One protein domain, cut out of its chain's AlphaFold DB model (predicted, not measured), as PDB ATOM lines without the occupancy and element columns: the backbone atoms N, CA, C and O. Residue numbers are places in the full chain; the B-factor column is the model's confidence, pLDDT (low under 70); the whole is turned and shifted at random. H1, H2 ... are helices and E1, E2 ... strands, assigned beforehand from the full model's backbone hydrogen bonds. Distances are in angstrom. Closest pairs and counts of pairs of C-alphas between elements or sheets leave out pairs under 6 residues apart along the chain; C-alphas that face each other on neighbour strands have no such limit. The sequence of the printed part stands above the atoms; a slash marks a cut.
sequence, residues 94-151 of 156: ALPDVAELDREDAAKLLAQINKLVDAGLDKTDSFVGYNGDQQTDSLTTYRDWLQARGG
ATOM      1  N   ALA A  94     180.907 216.435 124.552       70.31
ATOM      2  CA  ALA A  94     182.238 216.947 124.847       70.31
ATOM      3  C   ALA A  94     182.124 218.267 125.625       70.31
ATOM      4  O   ALA A  94     181.554 219.245 125.132       70.31
ATOM      5  N   LEU A  95     182.646 218.289 126.851       75.75
ATOM      6  CA  LEU A  95     182.855 219.517 127.604       75.75
ATOM      7  C   LEU A  95     184.161 220.182 127.140       75.75
ATOM      8  O   LEU A  95     185.095 219.479 126.755       75.75
ATOM      9  N   PRO A  96     184.236 221.522 127.157       73.50
ATOM     10  CA  PRO A  96     185.427 222.257 126.734       73.50
ATOM     11  C   PRO A  96     186.655 221.930 127.596       73.50
ATOM     12  O   PRO A  96     186.550 221.365 128.682       73.50
ATOM     13  N   ASP A  97     187.839 222.282 127.117       77.31
ATOM     14  CA  ASP A  97     189.073 222.014 127.846       77.31
ATOM     15  C   ASP A  97     189.274 222.977 129.028       77.31
ATOM     16  O   ASP A  97     189.226 224.193 128.859       77.31
ATOM     17  N   VAL A  98     189.517 222.441 130.228       74.12
ATOM     18  CA  VAL A  98     189.701 223.226 131.460       74.12
ATOM     19  C   VAL A  98     191.022 223.999 131.462       74.12
ATOM     20  O   VAL A  98     191.067 225.113 131.996       74.12
ATOM     21  N   ALA A  99     192.086 223.473 130.850       68.62
ATOM     22  CA  ALA A  99     193.374 224.159 130.769       68.62
ATOM     23  C   ALA A  99     193.279 225.417 129.891       68.62
ATOM     24  O   ALA A  99     193.905 226.427 130.211       68.62
ATOM     25  N   GLU A 100     192.411 225.424 128.877       73.12
ATOM     26  CA  GLU A 100     192.144 226.600 128.030       73.12
ATOM     27  C   GLU A 100     191.040 227.537 128.573       73.12
ATOM     28  O   GLU A 100     190.962 228.696 128.166       73.12
ATOM     29  N   LEU A 101     190.247 227.106 129.564       70.19
ATOM     30  CA  LEU A 101     189.064 227.834 130.064       70.19
ATOM     31  C   LEU A 101     189.325 228.942 131.107       70.19
ATOM     32  O   LEU A 101     189.741 228.655 132.227       70.19
ATOM     33  N   ASP A 102     189.011 230.206 130.808       73.00
ATOM     34  CA  ASP A 102     189.199 231.319 131.757       73.00
ATOM     35  C   ASP A 102     188.382 231.158 133.060       73.00
ATOM     36  O   ASP A 102     187.403 230.414 133.124       73.00
ATOM     37  N   ARG A 103     188.757 231.881 134.121       69.69
ATOM     38  CA  ARG A 103     188.103 231.849 135.439       69.69
ATOM     39  C   ARG A 103     186.601 232.120 135.348       69.69
ATOM     40  O   ARG A 103     185.802 231.499 136.052       69.69
ATOM     41  N   GLU A 104     186.231 233.055 134.485       74.19
ATOM     42  CA  GLU A 104     184.844 233.448 134.238       74.19
ATOM     43  C   GLU A 104     184.059 232.326 133.544       74.19
ATOM     44  O   GLU A 104     182.915 232.026 133.906       74.19
ATOM     45  N   ASP A 105     184.688 231.681 132.564       73.25
ATOM     46  CA  ASP A 105     184.097 230.593 131.792       73.25
ATOM     47  C   ASP A 105     184.026 229.295 132.600       73.25
ATOM     48  O   ASP A 105     183.024 228.585 132.518       73.25
ATOM     49  N   ALA A 106     184.994 229.037 133.481       73.88
ATOM     50  CA  ALA A 106     184.947 227.933 134.433       73.88
ATOM     51  C   ALA A 106     183.745 228.046 135.382       73.88
ATOM     52  O   ALA A 106     183.038 227.063 135.616       73.88
ATOM     53  N   ALA A 107     183.448 229.254 135.875       74.81
ATOM     54  CA  ALA A 107     182.283 229.499 136.724       74.81
ATOM     55  C   ALA A 107     180.957 229.295 135.968       74.81
ATOM     56  O   ALA A 107     180.017 228.692 136.499       74.81
ATOM     57  N   LYS A 108     180.879 229.755 134.712       78.00
ATOM     58  CA  LYS A 108     179.711 229.518 133.848       78.00
ATOM     59  C   LYS A 108     179.521 228.039 133.554       78.00
ATOM     60  O   LYS A 108     178.393 227.553 133.616       78.00
ATOM     61  N   LEU A 109     180.607 227.324 133.278       77.31
ATOM     62  CA  LEU A 109     180.547 225.907 132.968       77.31
ATOM     63  C   LEU A 109     180.155 225.081 134.189       77.31
ATOM     64  O   LEU A 109     179.334 224.182 134.066       77.31
ATOM     65  N   LEU A 110     180.628 225.445 135.382       77.88
ATOM     66  CA  LEU A 110     180.176 224.847 136.638       77.88
ATOM     67  C   LEU A 110     178.673 225.080 136.865       77.88
ATOM     68  O   LEU A 110     177.949 224.157 137.242       77.88
ATOM     69  N   ALA A 111     178.171 226.287 136.585       81.88
ATOM     70  CA  ALA A 111     176.739 226.576 136.650       81.88
ATOM     71  C   ALA A 111     175.936 225.780 135.607       81.88
ATOM     72  O   ALA A 111     174.833 225.314 135.895       81.88
ATOM     73  N   GLN A 112     176.486 225.603 134.407       76.00
ATOM     74  CA  GLN A 112     175.882 224.810 133.344       76.00
ATOM     75  C   GLN A 112     175.854 223.323 133.717       76.00
ATOM     76  O   GLN A 112     174.793 222.718 133.653       76.00
ATOM     77  N   ILE A 113     176.957 222.768 134.217       78.50
ATOM     78  CA  ILE A 113     177.045 221.404 134.752       78.50
ATOM     79  C   ILE A 113     176.013 221.184 135.858       78.50
ATOM     80  O   ILE A 113     175.259 220.222 135.785       78.50
ATOM     81  N   ASN A 114     175.905 222.094 136.830       80.69
ATOM     82  CA  ASN A 114     174.897 221.986 137.888       80.69
ATOM     83  C   ASN A 114     173.465 221.978 137.333       80.69
ATOM     84  O   ASN A 114     172.628 221.235 137.831       80.69
ATOM     85  N   LYS A 115     173.180 222.757 136.281       80.06
ATOM     86  CA  LYS A 115     171.881 222.705 135.593       80.06
ATOM     87  C   LYS A 115     171.663 221.395 134.844       80.06
ATOM     88  O   LYS A 115     170.538 220.912 134.810       80.06
ATOM     89  N   LEU A 116     172.705 220.825 134.240       75.44
ATOM     90  CA  LEU A 116     172.619 219.508 133.607       75.44
ATOM     91  C   LEU A 116     172.359 218.415 134.655       75.44
ATOM     92  O   LEU A 116     171.532 217.539 134.423       75.44
ATOM     93  N   VAL A 117     172.993 218.498 135.825       77.12
ATOM     94  CA  VAL A 117     172.737 217.582 136.947       77.12
ATOM     95  C   VAL A 117     171.305 217.729 137.471       77.12
ATOM     96  O   VAL A 117     170.619 216.729 137.651       77.12
ATOM     97  N   ASP A 118     170.812 218.957 137.644       77.75
ATOM     98  CA  ASP A 118     169.419 219.222 138.046       77.75
ATOM     99  C   ASP A 118     168.404 218.689 137.017       77.75
ATOM    100  O   ASP A 118     167.379 218.111 137.376       77.75
ATOM    101  N   ALA A 119     168.741 218.778 135.727       76.50
ATOM    102  CA  ALA A 119     167.964 218.190 134.639       76.50
ATOM    103  C   ALA A 119     168.038 216.647 134.583       76.50
ATOM    104  O   ALA A 119     167.397 216.040 133.723       76.50
ATOM    105  N   GLY A 120     168.803 216.004 135.473       70.25
ATOM    106  CA  GLY A 120     168.962 214.550 135.543       70.25
ATOM    107  C   GLY A 120     169.844 213.960 134.441       70.25
ATOM    108  O   GLY A 120     169.791 212.753 134.200       70.25
ATOM    109  N   LEU A 121     170.636 214.795 133.764       66.81
ATOM    110  CA  LEU A 121     171.568 214.371 132.723       66.81
ATOM    111  C   LEU A 121     172.864 213.786 133.302       66.81
ATOM    112  O   LEU A 121     173.541 213.085 132.566       66.81
ATOM    113  N   ASP A 122     173.176 213.976 134.592       67.81
ATOM    114  CA  ASP A 122     174.407 213.482 135.248       67.81
ATOM    115  C   ASP A 122     174.584 211.957 135.217       67.81
ATOM    116  O   ASP A 122     175.699 211.464 135.342       67.81
ATOM    117  N   LYS A 123     173.484 211.219 135.037       64.12
ATOM    118  CA  LYS A 123     173.460 209.747 134.974       64.12
ATOM    119  C   LYS A 123     173.680 209.190 133.577       64.12
ATOM    120  O   LYS A 123     173.668 207.978 133.386       64.12
ATOM    121  N   THR A 124     173.797 210.070 132.595       60.84
ATOM    122  CA  THR A 124     174.149 209.683 131.238       60.84
ATOM    123  C   THR A 124     175.673 209.695 131.203       60.84
ATOM    124  O   THR A 124     176.246 210.777 131.277       60.84
ATOM    125  N   ASP A 125     176.341 208.537 131.089       62.28
ATOM    126  CA  ASP A 125     177.807 208.374 130.876       62.28
ATOM    127  C   ASP A 125     178.280 208.918 129.505       62.28
ATOM    128  O   ASP A 125     179.166 208.409 128.819       62.28
ATOM    129  N   SER A 126     177.619 209.977 129.075       69.12
ATOM    130  CA  SER A 126     177.701 210.637 127.799       69.12
ATOM    131  C   SER A 126     178.489 211.929 127.926       69.12
ATOM    132  O   SER A 126     178.280 212.823 127.125       69.12
ATOM    133  N   PHE A 127     179.352 212.095 128.920       75.12
ATOM    134  CA  PHE A 127     180.164 213.301 129.057       75.12
ATOM    135  C   PHE A 127     181.617 212.959 128.857       75.12
ATOM    136  O   PHE A 127     182.057 211.868 129.196       75.12
ATOM    137  N   VAL A 128     182.352 213.890 128.270       80.06
ATOM    138  CA  VAL A 128     183.798 213.786 128.129       80.06
ATOM    139  C   VAL A 128     184.367 215.172 128.359       80.06
ATOM    140  O   VAL A 128     184.165 216.068 127.547       80.06
ATOM    141  N   GLY A 129     185.027 215.362 129.489       80.81
ATOM    142  CA  GLY A 129     185.739 216.577 129.835       80.81
ATOM    143  C   GLY A 129     187.231 216.460 129.572       80.81
ATOM    144  O   GLY A 129     187.817 215.397 129.770       80.81
ATOM    145  N   TYR A 130     187.831 217.569 129.155       79.69
ATOM    146  CA  TYR A 130     189.258 217.674 128.864       79.69
ATOM    147  C   TYR A 130     189.942 218.647 129.830       79.69
ATOM    148  O   TYR A 130     189.332 219.615 130.289       79.69
ATOM    149  N   ASN A 131     191.189 218.364 130.184       79.06
ATOM    150  CA  ASN A 131     192.060 219.229 130.970       79.06
ATOM    151  C   ASN A 131     193.495 219.093 130.441       79.06
ATOM    152  O   ASN A 131     194.293 218.302 130.952       79.06
ATOM    153  N   GLY A 132     193.791 219.823 129.368       78.44
ATOM    154  CA  GLY A 132     194.991 219.656 128.557       78.44
ATOM    155  C   GLY A 132     195.018 218.274 127.903       78.44
ATOM    156  O   GLY A 132     194.104 217.885 127.182       78.44
ATOM    157  N   ASP A 133     196.058 217.499 128.196       79.25
ATOM    158  CA  ASP A 133     196.212 216.123 127.708       79.25
ATOM    159  C   ASP A 133     195.398 215.088 128.512       79.25
ATOM    160  O   ASP A 133     195.438 213.892 128.214       79.25
ATOM    161  N   GLN A 134     194.687 215.512 129.563       78.19
ATOM    162  CA  GLN A 134     193.888 214.623 130.405       78.19
ATOM    163  C   GLN A 134     192.418 214.634 129.984       78.19
ATOM    164  O   GLN A 134     191.832 215.689 129.767       78.19
ATOM    165  N   GLN A 135     191.801 213.454 129.932       82.75
ATOM    166  CA  GLN A 135     190.381 213.282 129.633       82.75
ATOM    167  C   GLN A 135     189.688 212.559 130.791       82.75
ATOM    168  O   GLN A 135     190.256 211.648 131.395       82.75
ATOM    169  N   THR A 136     188.454 212.953 131.099       80.81
ATOM    170  CA  THR A 136     187.592 212.241 132.045       80.81
ATOM    171  C   THR A 136     186.158 212.200 131.543       80.81
ATOM    172  O   THR A 136     185.634 213.191 131.049       80.81
ATOM    173  N   ASP A 137     185.501 211.063 131.692       81.69
ATOM    174  CA  ASP A 137     184.058 210.911 131.472       81.69
ATOM    175  C   ASP A 137     183.211 211.369 132.674       81.69
ATOM    176  O   ASP A 137     182.003 211.582 132.579       81.69
ATOM    177  N   SER A 138     183.857 211.572 133.820       76.44
ATOM    178  CA  SER A 138     183.191 211.838 135.083       76.44
ATOM    179  C   SER A 138     183.026 213.339 135.323       76.44
ATOM    180  O   SER A 138     183.988 214.053 135.617       76.44
ATOM    181  N   LEU A 139     181.776 213.814 135.308       75.94
ATOM    182  CA  LEU A 139     181.405 215.197 135.652       75.94
ATOM    183  C   LEU A 139     181.971 215.649 137.009       75.94
ATOM    184  O   LEU A 139     182.367 216.803 137.158       75.94
ATOM    185  N   THR A 140     182.047 214.746 137.991       78.75
ATOM    186  CA  THR A 140     182.620 215.022 139.318       78.75
ATOM    187  C   THR A 140     184.109 215.354 139.245       78.75
ATOM    188  O   THR A 140     184.540 216.349 139.827       78.75
ATOM    189  N   THR A 141     184.879 214.552 138.505       82.81
ATOM    190  CA  THR A 141     186.317 214.757 138.276       82.81
ATOM    191  C   THR A 141     186.553 216.051 137.506       82.81
ATOM    192  O   THR A 141     187.385 216.870 137.882       82.81
ATOM    193  N   TYR A 142     185.743 216.292 136.477       79.00
ATOM    194  CA  TYR A 142     185.817 217.508 135.679       79.00
ATOM    195  C   TYR A 142     185.476 218.776 136.487       79.00
ATOM    196  O   TYR A 142     186.107 219.820 136.322       79.00
ATOM    197  N   ARG A 143     184.522 218.692 137.425       78.94
ATOM    198  CA  ARG A 143     184.191 219.790 138.348       78.94
ATOM    199  C   ARG A 143     185.356 220.134 139.276       78.94
ATOM    200  O   ARG A 143     185.560 221.311 139.568       78.94
ATOM    201  N   ASP A 144     186.091 219.132 139.748       81.25
ATOM    202  CA  ASP A 144     187.282 219.342 140.579       81.25
ATOM    203  C   ASP A 144     188.352 220.130 139.809       81.25
ATOM    204  O   ASP A 144     188.854 221.146 140.297       81.25
ATOM    205  N   TRP A 145     188.587 219.764 138.545       81.62
ATOM    206  CA  TRP A 145     189.489 220.498 137.653       81.62
ATOM    207  C   TRP A 145     189.025 221.934 137.403       81.62
ATOM    208  O   TRP A 145     189.826 222.863 137.509       81.62
ATOM    209  N   LEU A 146     187.733 222.145 137.141       78.25
ATOM    210  CA  LEU A 146     187.156 223.486 136.988       78.25
ATOM    211  C   LEU A 146     187.340 224.349 138.237       78.25
ATOM    212  O   LEU A 146     187.606 225.545 138.126       78.25
ATOM    213  N   GLN A 147     187.212 223.761 139.426       72.88
ATOM    214  CA  GLN A 147     187.413 224.470 140.689       72.88
ATOM    215  C   GLN A 147     188.892 224.819 140.912       72.88
ATOM    216  O   GLN A 147     189.202 225.927 141.364       72.88
ATOM    217  N   ALA A 148     189.799 223.909 140.545       70.19
ATOM    218  CA  ALA A 148     191.240 224.138 140.588       70.19
ATOM    219  C   ALA A 148     191.670 225.252 139.616       70.19
ATOM    220  O   ALA A 148     192.412 226.157 140.002       70.19
ATOM    221  N   ARG A 149     191.153 225.247 138.379       67.62
ATOM    222  CA  ARG A 149     191.485 226.247 137.345       67.62
ATOM    223  C   ARG A 149     190.780 227.585 137.555       67.62
ATOM    224  O   ARG A 149     191.383 228.637 137.352       67.62
ATOM    225  N   GLY A 150     189.552 227.564 138.072       57.41
ATOM    226  CA  GLY A 150     188.805 228.738 138.525       57.41
ATOM    227  C   GLY A 150     189.450 229.479 139.706       57.41
ATOM    228  O   GLY A 150     188.915 230.484 140.179       57.41
ATOM    229  N   GLY A 151     190.609 229.031 140.195       45.97
ATOM    230  CA  GLY A 151     191.372 229.739 141.210       45.97
ATOM    231  C   GLY A 151     190.673 229.751 142.563       45.97
ATOM    232  O   GLY A 151     190.633 230.796 143.213       45.97
TER     233      GLY A 151
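What this domain is: This is residues 94 to 151 of the 156 residues of an uncharacterized protein of Pseudomonas sp. 8BK (UniProt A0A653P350). A small three-stranded sheet has one helix, H2, packed over one of its faces, and a longer helix, H1, lies side by side with H2 and only grazes the sheet. The two helices run opposite ways, and E3 is the strand farthest from H1. The printed part has 58 residues with two named helices and three named strands, in the order E1, H1, E2, E3, H2. The sheet is mixed, in the order E1, E2, E3, and the class is mixed, helices and strands. The whole is compact and rounded, with a radius of gyration of the C-alphas of 10.4 A and spans of 27 by 22 by 15 A.

How they stand to each other: In the sheet, E2, residues 127 to 131, is the inner strand, and E1, residues 94 to 97, and E3, residues 134 to 136, are the edge strands. E1 and E2 are parallel at 12 degrees, with N 95 and O 128 within hydrogen-bond range at 2.8 A. E2 and E3 are an antiparallel hairpin at 157 degrees, with N 129 and O 136 at 2.7 A and N 131 and O 134 at 2.8 A. E1 and E3 are apart. H2, residues 139 to 149, is on one face of the sheet, two layers of helix and sheet, at a height over the sheet of 9.4 A. It runs along the strands, at 24 degrees to E2 on the local plane. It lies over E2 and only just not over E1: 7 of its 11 C-alphas fall on E2 and 2 on E1. The closest C-alphas of E2 and H2, those of Gly 129 and Tyr 142, are 5.9 A apart. H1, residues 103 to 118, touches H2 at a shallow tilt of 19 degrees, opposite ways, with the closest C-alphas, Ala 106 and Leu 146, at 5.6 A. H1 is on the sheet but only grazes it, with its residues 105 to 113. E1, H1 and E2 form a strand-helix-strand unit, two parallel neighbour strands with a helix between them in the chain, and its crossover is right-handed. In H1 and H2 every O i to N i+4 pair is within hydrogen-bond range.

Where its parts are: E2 is 13.4 A from first to last C-alpha, E1 9.0 A and E3 6.9 A. E1 begins at C-alpha 94 (182.238, 216.947, 124.847). H1 is 22.7 A long, from C-alpha 103 (188.103, 231.849, 135.439) to C-alpha 118. H2 is 15.1 A long and ends at C-alpha 149 (191.485, 226.247, 137.345).

The domain as a whole: The two C-alphas farthest apart, those of Ala 119 and Asp 133, are 29.2 A apart. The printed part has no cut. The links E1 to H1, E2 to E3 and E3 to H2 are tight, and H1 to E2, with 8 residues between them, is short. The mean pLDDT of the printed part is 74.5, and it is under 70 at residues 99, 103, 121 to 126 and 149 to 151.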